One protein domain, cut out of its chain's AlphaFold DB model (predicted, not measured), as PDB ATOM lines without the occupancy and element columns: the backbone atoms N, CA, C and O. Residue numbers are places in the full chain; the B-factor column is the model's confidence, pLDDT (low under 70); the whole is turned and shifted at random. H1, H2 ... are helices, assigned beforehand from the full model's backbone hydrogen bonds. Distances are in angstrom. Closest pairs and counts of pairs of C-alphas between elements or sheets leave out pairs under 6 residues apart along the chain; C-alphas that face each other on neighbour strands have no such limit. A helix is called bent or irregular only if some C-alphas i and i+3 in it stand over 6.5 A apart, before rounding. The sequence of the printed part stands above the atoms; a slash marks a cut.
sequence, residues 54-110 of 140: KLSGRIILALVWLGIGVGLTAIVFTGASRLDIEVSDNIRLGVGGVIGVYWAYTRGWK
ATOM      1  N   LYS A  54      19.842 -14.061  70.777       60.44
ATOM      2  CA  LYS A  54      21.031 -13.257  70.438       60.44
ATOM      3  C   LYS A  54      22.052 -14.046  69.612       60.44
ATOM      4  O   LYS A  54      22.762 -13.446  68.803       60.44
ATOM      5  N   LEU A  55      22.121 -15.371  69.778       60.34
ATOM      6  CA  LEU A  55      22.976 -16.226  68.945       60.34
ATOM      7  C   LEU A  55      22.386 -16.481  67.556       60.34
ATOM      8  O   LEU A  55      23.138 -16.461  66.581       60.34
ATOM      9  N   SER A  56      21.069 -16.677  67.437       63.75
ATOM     10  CA  SER A  56      20.444 -17.022  66.152       63.75
ATOM     11  C   SER A  56      20.641 -15.932  65.096       63.75
ATOM     12  O   SER A  56      21.001 -16.244  63.963       63.75
ATOM     13  N   GLY A  57      20.526 -14.655  65.477       72.75
ATOM     14  CA  GLY A  57      20.732 -13.538  64.550       72.75
ATOM     15  C   GLY A  57      22.144 -13.500  63.954       72.75
ATOM     16  O   GLY A  57      22.307 -13.326  62.749       72.75
ATOM     17  N   ARG A  58      23.180 -13.723  64.775       80.38
ATOM     18  CA  ARG A  58      24.579 -13.681  64.311       80.38
ATOM     19  C   ARG A  58      24.954 -14.909  63.486       80.38
ATOM     20  O   ARG A  58      25.706 -14.770  62.528       80.38
ATOM     21  N   ILE A  59      24.421 -16.082  63.832       85.94
ATOM     22  CA  ILE A  59      24.675 -17.323  63.089       85.94
ATOM     23  C   ILE A  59      24.044 -17.253  61.698       85.94
ATOM     24  O   ILE A  59      24.722 -17.540  60.717       85.94
ATOM     25  N   ILE A  60      22.783 -16.821  61.592       85.31
ATOM     26  CA  ILE A  60      22.107 -16.686  60.292       85.31
ATOM     27  C   ILE A  60      22.872 -15.701  59.406       85.31
ATOM     28  O   ILE A  60      23.157 -16.004  58.251       85.31
ATOM     29  N   LEU A  61      23.276 -14.556  59.961       85.00
ATOM     30  CA  LEU A  61      24.030 -13.553  59.217       85.00
ATOM     31  C   LEU A  61      25.391 -14.107  58.758       85.00
ATOM     32  O   LEU A  61      25.757 -13.934  57.599       85.00
ATOM     33  N   ALA A  62      26.099 -14.853  59.611       88.38
ATOM     34  CA  ALA A  62      27.357 -15.505  59.246       88.38
ATOM     35  C   ALA A  62      27.189 -16.541  58.121       88.38
ATOM     36  O   ALA A  62      28.000 -16.572  57.198       88.38
ATOM     37  N   LEU A  63      26.131 -17.356  58.163       88.88
ATOM     38  CA  LEU A  63      25.840 -18.346  57.121       88.88
ATOM     39  C   LEU A  63      25.487 -17.687  55.784       88.88
ATOM     40  O   LEU A  63      25.956 -18.142  54.742       88.88
ATOM     41  N   VAL A  64      24.720 -16.593  55.804       94.12
ATOM     42  CA  VAL A  64      24.397 -15.813  54.598       94.12
ATOM     43  C   VAL A  64      25.667 -15.234  53.971       94.12
ATOM     44  O   VAL A  64      25.886 -15.401  52.773       94.12
ATOM     45  N   TRP A  65      26.545 -14.621  54.771       93.50
ATOM     46  CA  TRP A  65      27.827 -14.104  54.279       93.50
ATOM     47  C   TRP A  65      28.740 -15.206  53.734       93.50
ATOM     48  O   TRP A  65      29.376 -15.006  52.699       93.50
ATOM     49  N   LEU A  66      28.769 -16.378  54.377       92.69
ATOM     50  CA  LEU A  66      29.510 -17.533  53.868       92.69
ATOM     51  C   LEU A  66      28.964 -18.005  52.518       92.69
ATOM     52  O   LEU A  66      29.740 -18.219  51.591       92.69
ATOM     53  N   GLY A  67      27.641 -18.130  52.392       91.50
ATOM     54  CA  GLY A  67      26.991 -18.545  51.150       91.50
ATOM     55  C   GLY A  67      27.274 -17.585  49.995       91.50
ATOM     56  O   GLY A  67      27.629 -18.027  48.904       91.50
ATOM     57  N   ILE A  68      27.200 -16.274  50.245       93.12
ATOM     58  CA  ILE A  68      27.532 -15.246  49.248       93.12
ATOM     59  C   ILE A  68      29.007 -15.345  48.845       93.12
ATOM     60  O   ILE A  68      29.315 -15.349  47.653       93.12
ATOM     61  N   GLY A  69      29.917 -15.469  49.815       89.75
ATOM     62  CA  GLY A  69      31.350 -15.591  49.546       89.75
ATOM     63  C   GLY A  69      31.684 -16.809  48.681       89.75
ATOM     64  O   GLY A  69      32.368 -16.672  47.670       89.75
ATOM     65  N   VAL A  70      31.155 -17.983  49.038       91.88
ATOM     66  CA  VAL A  70      31.360 -19.234  48.287       91.88
ATOM     67  C   VAL A  70      30.700 -19.180  46.905       91.88
ATOM     68  O   VAL A  70      31.263 -19.664  45.926       91.88
ATOM     69  N   GLY A  71      29.523 -18.561  46.794       89.38
ATOM     70  CA  GLY A  71      28.844 -18.376  45.513       89.38
ATOM     71  C   GLY A  71      29.652 -17.502  44.553       89.38
ATOM     72  O   GLY A  71      29.860 -17.879  43.401       89.38
ATOM     73  N   LEU A  72      30.166 -16.365  45.030       87.19
ATOM     74  CA  LEU A  72      30.985 -15.463  44.216       87.19
ATOM     75  C   LEU A  72      32.298 -16.116  43.782       87.19
ATOM     76  O   LEU A  72      32.680 -15.989  42.618       87.19
ATOM     77  N   THR A  73      32.970 -16.851  44.672       82.31
ATOM     78  CA  THR A  73      34.205 -17.557  44.300       82.31
ATOM     79  C   THR A  73      33.942 -18.645  43.262       82.31
ATOM     80  O   THR A  73      34.703 -18.755  42.303       82.31
ATOM     81  N   ALA A  74      32.838 -19.388  43.381       81.38
ATOM     82  CA  ALA A  74      32.444 -20.389  42.395       81.38
ATOM     83  C   ALA A  74      32.096 -19.768  41.031       81.38
ATOM     84  O   ALA A  74      32.500 -20.308  40.001       81.38
ATOM     85  N   ILE A  75      31.399 -18.624  41.003       84.50
ATOM     86  CA  ILE A  75      31.071 -17.901  39.762       84.50
ATOM     87  C   ILE A  75      32.346 -17.429  39.062       84.50
ATOM     88  O   ILE A  75      32.498 -17.653  37.864       84.50
ATOM     89  N   VAL A  76      33.283 -16.828  39.801       83.31
ATOM     90  CA  VAL A  76      34.568 -16.383  39.243       83.31
ATOM     91  C   VAL A  76      35.373 -17.571  38.723       83.31
ATOM     92  O   VAL A  76      35.884 -17.509  37.611       83.31
ATOM     93  N   PHE A  77      35.440 -18.670  39.477       79.06
ATOM     94  CA  PHE A  77      36.176 -19.871  39.073       79.06
ATOM     95  C   PHE A  77      35.570 -20.538  37.830       79.06
ATOM     96  O   PHE A  77      36.292 -20.938  36.922       79.06
ATOM     97  N   THR A  78      34.239 -20.612  37.755       79.75
ATOM     98  CA  THR A  78      33.517 -21.185  36.605       79.75
ATOM     99  C   THR A  78      33.576 -20.270  35.378       79.75
ATOM    100  O   THR A  78      33.643 -20.741  34.248       79.75
ATOM    101  N   GLY A  79      33.570 -18.950  35.579       72.94
ATOM    102  CA  GLY A  79      33.783 -17.975  34.509       72.94
ATOM    103  C   GLY A  79      35.213 -18.017  33.970       72.94
ATOM    104  O   GLY A  79      35.414 -18.009  32.759       72.94
ATOM    105  N   ALA A  80      36.200 -18.140  34.860       64.94
ATOM    106  CA  ALA A  80      37.614 -18.241  34.509       64.94
ATOM    107  C   ALA A  80      37.982 -19.564  33.824       64.94
ATOM    108  O   ALA A  80      38.965 -19.596  33.102       64.94
ATOM    109  N   SER A  81      37.219 -20.642  34.024       66.00
ATOM    110  CA  SER A  81      37.428 -21.908  33.306       66.00
ATOM    111  C   SER A  81      36.718 -21.971  31.950       66.00
ATOM    112  O   SER A  81      37.059 -22.804  31.118       66.00
ATOM    113  N   ARG A  82      35.721 -21.107  31.717       69.06
ATOM    114  CA  ARG A  82      35.000 -20.972  30.435       69.06
ATOM    115  C   ARG A  82      35.719 -20.068  29.439       69.06
ATOM    116  O   ARG A  82      35.552 -20.232  28.236       69.06
ATOM    117  N   LEU A  83      36.448 -19.086  29.948       56.44
ATOM    118  CA  LEU A  83      37.357 -18.264  29.173       56.44
ATOM    119  C   LEU A  83      38.700 -18.979  29.272       56.44
ATOM    120  O   LEU A  83      39.272 -18.952  30.351       56.44
ATOM    121  N   ASP A  84      39.165 -19.651  28.215       51.84
ATOM    122  CA  ASP A  84      40.524 -20.215  28.097       51.84
ATOM    123  C   ASP A  84      41.567 -19.083  28.214       51.84
ATOM    124  O   ASP A  84      42.224 -18.667  27.262       51.84
ATOM    125  N   ILE A  85      41.661 -18.490  29.400       52.09
ATOM    126  CA  ILE A  85      42.722 -17.592  29.794       52.09
ATOM    127  C   ILE A  85      43.857 -18.549  30.077       52.09
ATOM    128  O   ILE A  85      43.940 -19.127  31.161       52.09
ATOM    129  N   GLU A  86      44.677 -18.759  29.054       52.22
ATOM    130  CA  GLU A  86      45.974 -19.398  29.164       52.22
ATOM    131  C   GLU A  86      46.651 -18.799  30.400       52.22
ATOM    132  O   GLU A  86      46.974 -17.609  30.454       52.22
ATOM    133  N   VAL A  87      46.712 -19.598  31.465       49.66
ATOM    134  CA  VAL A  87      47.223 -19.180  32.763       49.66
ATOM    135  C   VAL A  87      48.727 -19.024  32.599       49.66
ATOM    136  O   VAL A  87      49.505 -19.925  32.891       49.66
ATOM    137  N   SER A  88      49.144 -17.870  32.093       46.00
ATOM    138  CA  SER A  88      50.537 -17.470  32.025       46.00
ATOM    139  C   SER A  88      50.992 -17.134  33.445       46.00
ATOM    140  O   SER A  88      50.911 -15.976  33.834       46.00
ATOM    141  N   ASP A  89      51.342 -18.133  34.262       53.16
ATOM    142  CA  ASP A  89      52.107 -18.062  35.529       53.16
ATOM    143  C   ASP A  89      51.737 -16.988  36.593       53.16
ATOM    144  O   ASP A  89      52.365 -16.888  37.650       53.16
ATOM    145  N   ASN A  90      50.655 -16.231  36.407       54.12
ATOM    146  CA  ASN A  90      50.316 -15.031  37.175       54.12
ATOM    147  C   ASN A  90      49.286 -15.297  38.284       54.12
ATOM    148  O   ASN A  90      48.979 -14.398  39.069       54.12
ATOM    149  N   ILE A  91      48.798 -16.538  38.438       50.81
ATOM    150  CA  ILE A  91      47.920 -16.928  39.564       50.81
ATOM    151  C   ILE A  91      48.608 -16.701  40.920       50.81
ATOM    152  O   ILE A  91      47.933 -16.413  41.910       50.81
ATOM    153  N   ARG A  92      49.949 -16.717  40.975       48.56
ATOM    154  CA  ARG A  92      50.705 -16.356  42.187       48.56
ATOM    155  C   ARG A  92      50.424 -14.926  42.663       48.56
ATOM    156  O   ARG A  92      50.390 -14.697  43.870       48.56
ATOM    157  N   LEU A  93      50.159 -13.991  41.749       51.91
ATOM    158  CA  LEU A  93      49.803 -12.612  42.095       51.91
ATOM    159  C   LEU A  93      48.325 -12.476  42.475       51.91
ATOM    160  O   LEU A  93      48.009 -11.716  43.384       51.91
ATOM    161  N   GLY A  94      47.427 -13.250  41.855       55.38
ATOM    162  CA  GLY A  94      46.001 -13.248  42.205       55.38
ATOM    163  C   GLY A  94      45.742 -13.770  43.621       55.38
ATOM    164  O   GLY A  94      45.066 -13.121  44.418       55.38
ATOM    165  N   VAL A  95      46.354 -14.904  43.976       57.91
ATOM    166  CA  VAL A  95      46.239 -15.487  45.323       57.91
ATOM    167  C   VAL A  95      46.950 -14.611  46.360       57.91
ATOM    168  O   VAL A  95      46.396 -14.354  47.427       57.91
ATOM    169  N   GLY A  96      48.135 -14.081  46.031       58.69
ATOM    170  CA  GLY A  96      48.857 -13.136  46.888       58.69
ATOM    171  C   GLY A  96      48.105 -11.820  47.107       58.69
ATOM    172  O   GLY A  96      48.112 -11.297  48.217       58.69
ATOM    173  N   GLY A  97      47.402 -11.317  46.090       65.56
ATOM    174  CA  GLY A  97      46.566 -10.122  46.177       65.56
ATOM    175  C   GLY A  97      45.356 -10.327  47.083       65.56
ATOM    176  O   GLY A  97      45.118  -9.514  47.970       65.56
ATOM    177  N   VAL A  98      44.635 -11.444  46.939       69.38
ATOM    178  CA  VAL A  98      43.481 -11.757  47.802       69.38
ATOM    179  C   VAL A  98      43.923 -11.994  49.248       69.38
ATOM    180  O   VAL A  98      43.318 -11.443  50.166       69.38
ATOM    181  N   ILE A  99      45.011 -12.743  49.465       71.12
ATOM    182  CA  ILE A  99      45.579 -12.950  50.804       71.12
ATOM    183  C   ILE A  99      46.088 -11.625  51.382       71.12
ATOM    184  O   ILE A  99      45.831 -11.348  52.546       71.12
ATOM    185  N   GLY A 100      46.752 -10.784  50.588       71.94
ATOM    186  CA  GLY A 100      47.263  -9.479  51.006       71.94
ATOM    187  C   GLY A 100      46.156  -8.497  51.388       71.94
ATOM    188  O   GLY A 100      46.238  -7.869  52.440       71.94
ATOM    189  N   VAL A 101      45.082  -8.418  50.596       72.69
ATOM    190  CA  VAL A 101      43.893  -7.607  50.905       72.69
ATOM    191  C   VAL A 101      43.187  -8.140  52.151       72.69
ATOM    192  O   VAL A 101      42.832  -7.362  53.034       72.69
ATOM    193  N   TYR A 102      43.050  -9.461  52.284       71.75
ATOM    194  CA  TYR A 102      42.483 -10.088  53.478       71.75
ATOM    195  C   TYR A 102      43.343  -9.840  54.731       71.75
ATOM    196  O   TYR A 102      42.816  -9.554  55.807       71.75
ATOM    197  N   TRP A 103      44.672  -9.873  54.611       75.38
ATOM    198  CA  TRP A 103      45.594  -9.578  55.712       75.38
ATOM    199  C   TRP A 103      45.584  -8.090  56.086       75.38
ATOM    200  O   TRP A 103      45.571  -7.756  57.266       75.38
ATOM    201  N   ALA A 104      45.521  -7.186  55.106       68.69
ATOM    202  CA  ALA A 104      45.364  -5.751  55.341       68.69
ATOM    203  C   ALA A 104      44.025  -5.431  56.024       68.69
ATOM    204  O   ALA A 104      43.995  -4.673  56.991       68.69
ATOM    205  N   TYR A 105      42.936  -6.066  55.590       69.06
ATOM    206  CA  TYR A 105      41.609  -5.921  56.188       69.06
ATOM    207  C   TYR A 105      41.569  -6.434  57.638       69.06
ATOM    208  O   TYR A 105      41.108  -5.741  58.544       69.06
ATOM    209  N   THR A 106      42.120  -7.625  57.891       68.62
ATOM    210  CA  THR A 106      42.148  -8.230  59.236       68.62
ATOM    211  C   THR A 106      43.093  -7.511  60.201       68.62
ATOM    212  O   THR A 106      42.811  -7.449  61.398       68.62
ATOM    213  N   ARG A 107      44.189  -6.920  59.712       61.50
ATOM    214  CA  ARG A 107      45.142  -6.156  60.534       61.50
ATOM    215  C   ARG A 107      44.704  -4.698  60.738       61.50
ATOM    216  O   ARG A 107      44.959  -4.141  61.803       61.50
ATOM    217  N   GLY A 108      44.001  -4.108  59.767       50.72
ATOM    218  CA  GLY A 108      43.483  -2.734  59.801       50.72
ATOM    219  C   GLY A 108      42.293  -2.520  60.740       50.72
ATOM    220  O   GLY A 108      42.031  -1.396  61.155       50.72
ATOM    221  N   TRP A 109      41.604  -3.581  61.170       46.38
ATOM    222  CA  TRP A 109      40.449  -3.433  62.065       46.38
ATOM    223  C   TRP A 109      40.814  -3.207  63.544       46.38
ATOM    224  O   TRP A 109      39.937  -2.977  64.376       46.38
ATOM    225  N   LYS A 110      42.108  -3.249  63.893       46.97
ATOM    226  CA  LYS A 110      42.579  -3.068  65.276       46.97
ATOM    227  C   LYS A 110      42.962  -1.622  65.633       46.97
ATOM    228  O   LYS A 110      43.297  -1.395  66.790       46.97
TER     229      LYS A 110
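Overview. This is residues 54 to 110 of the 140 residues of an uncharacterized protein of Chloroflexi bacterium (UniProt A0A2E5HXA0). Two helices form the unequal arms of a flat, open U: the long H1 runs one way, a loop of residues 83 to 90 turns across, and the shorter H2 runs back roughly the opposite way. The space between the arms is empty, and the helices do not pack on each other. The printed part has 57 residues with two named helices, H1 then H2, and no named strand; its class is all helix. It is only just extended, close to loose, with a radius of gyration of the C-alphas of 15.6 A, and the C-alphas span 49 by 28 by 8 A.

Along the chain. H1 is residues 54 to 82, 43.1 A from first to last C-alpha. It begins with C-alpha 54 at (21.031, -13.257, 70.438) and ends with C-alpha 82 at (35.000, -20.972, 30.435). H2 is residues 91 to 108, 25.1 A from first to last C-alpha, beginning with C-alpha 91 at (47.920, -16.928, 39.564) and ending with C-alpha 108 at (43.483, -2.734, 59.801).

Arrangement. H1 and H2 are apart, with no C-alpha of the one within 8 A of the other. A short link of 8 residues joins them. Every O i to N i+4 pair is within hydrogen-bond range in H2, and 24 of 25 are in H1. Neither helix is bent.

Size, cuts and confidence. The C-alphas of Lys 54 and Ser 88, the two farthest apart, are 48.6 A apart. Those of Lys 54 and Lys 110, the first and last printed, are 24.4 A apart. Residues 54 to 110 stand free, with no C-alpha 8 or more residues away along the chain within 10 A. The printed part has no cut. Its mean pLDDT is 70.3, and residues 54 to 56, 80 to 98 and 104 to 110 are under 70.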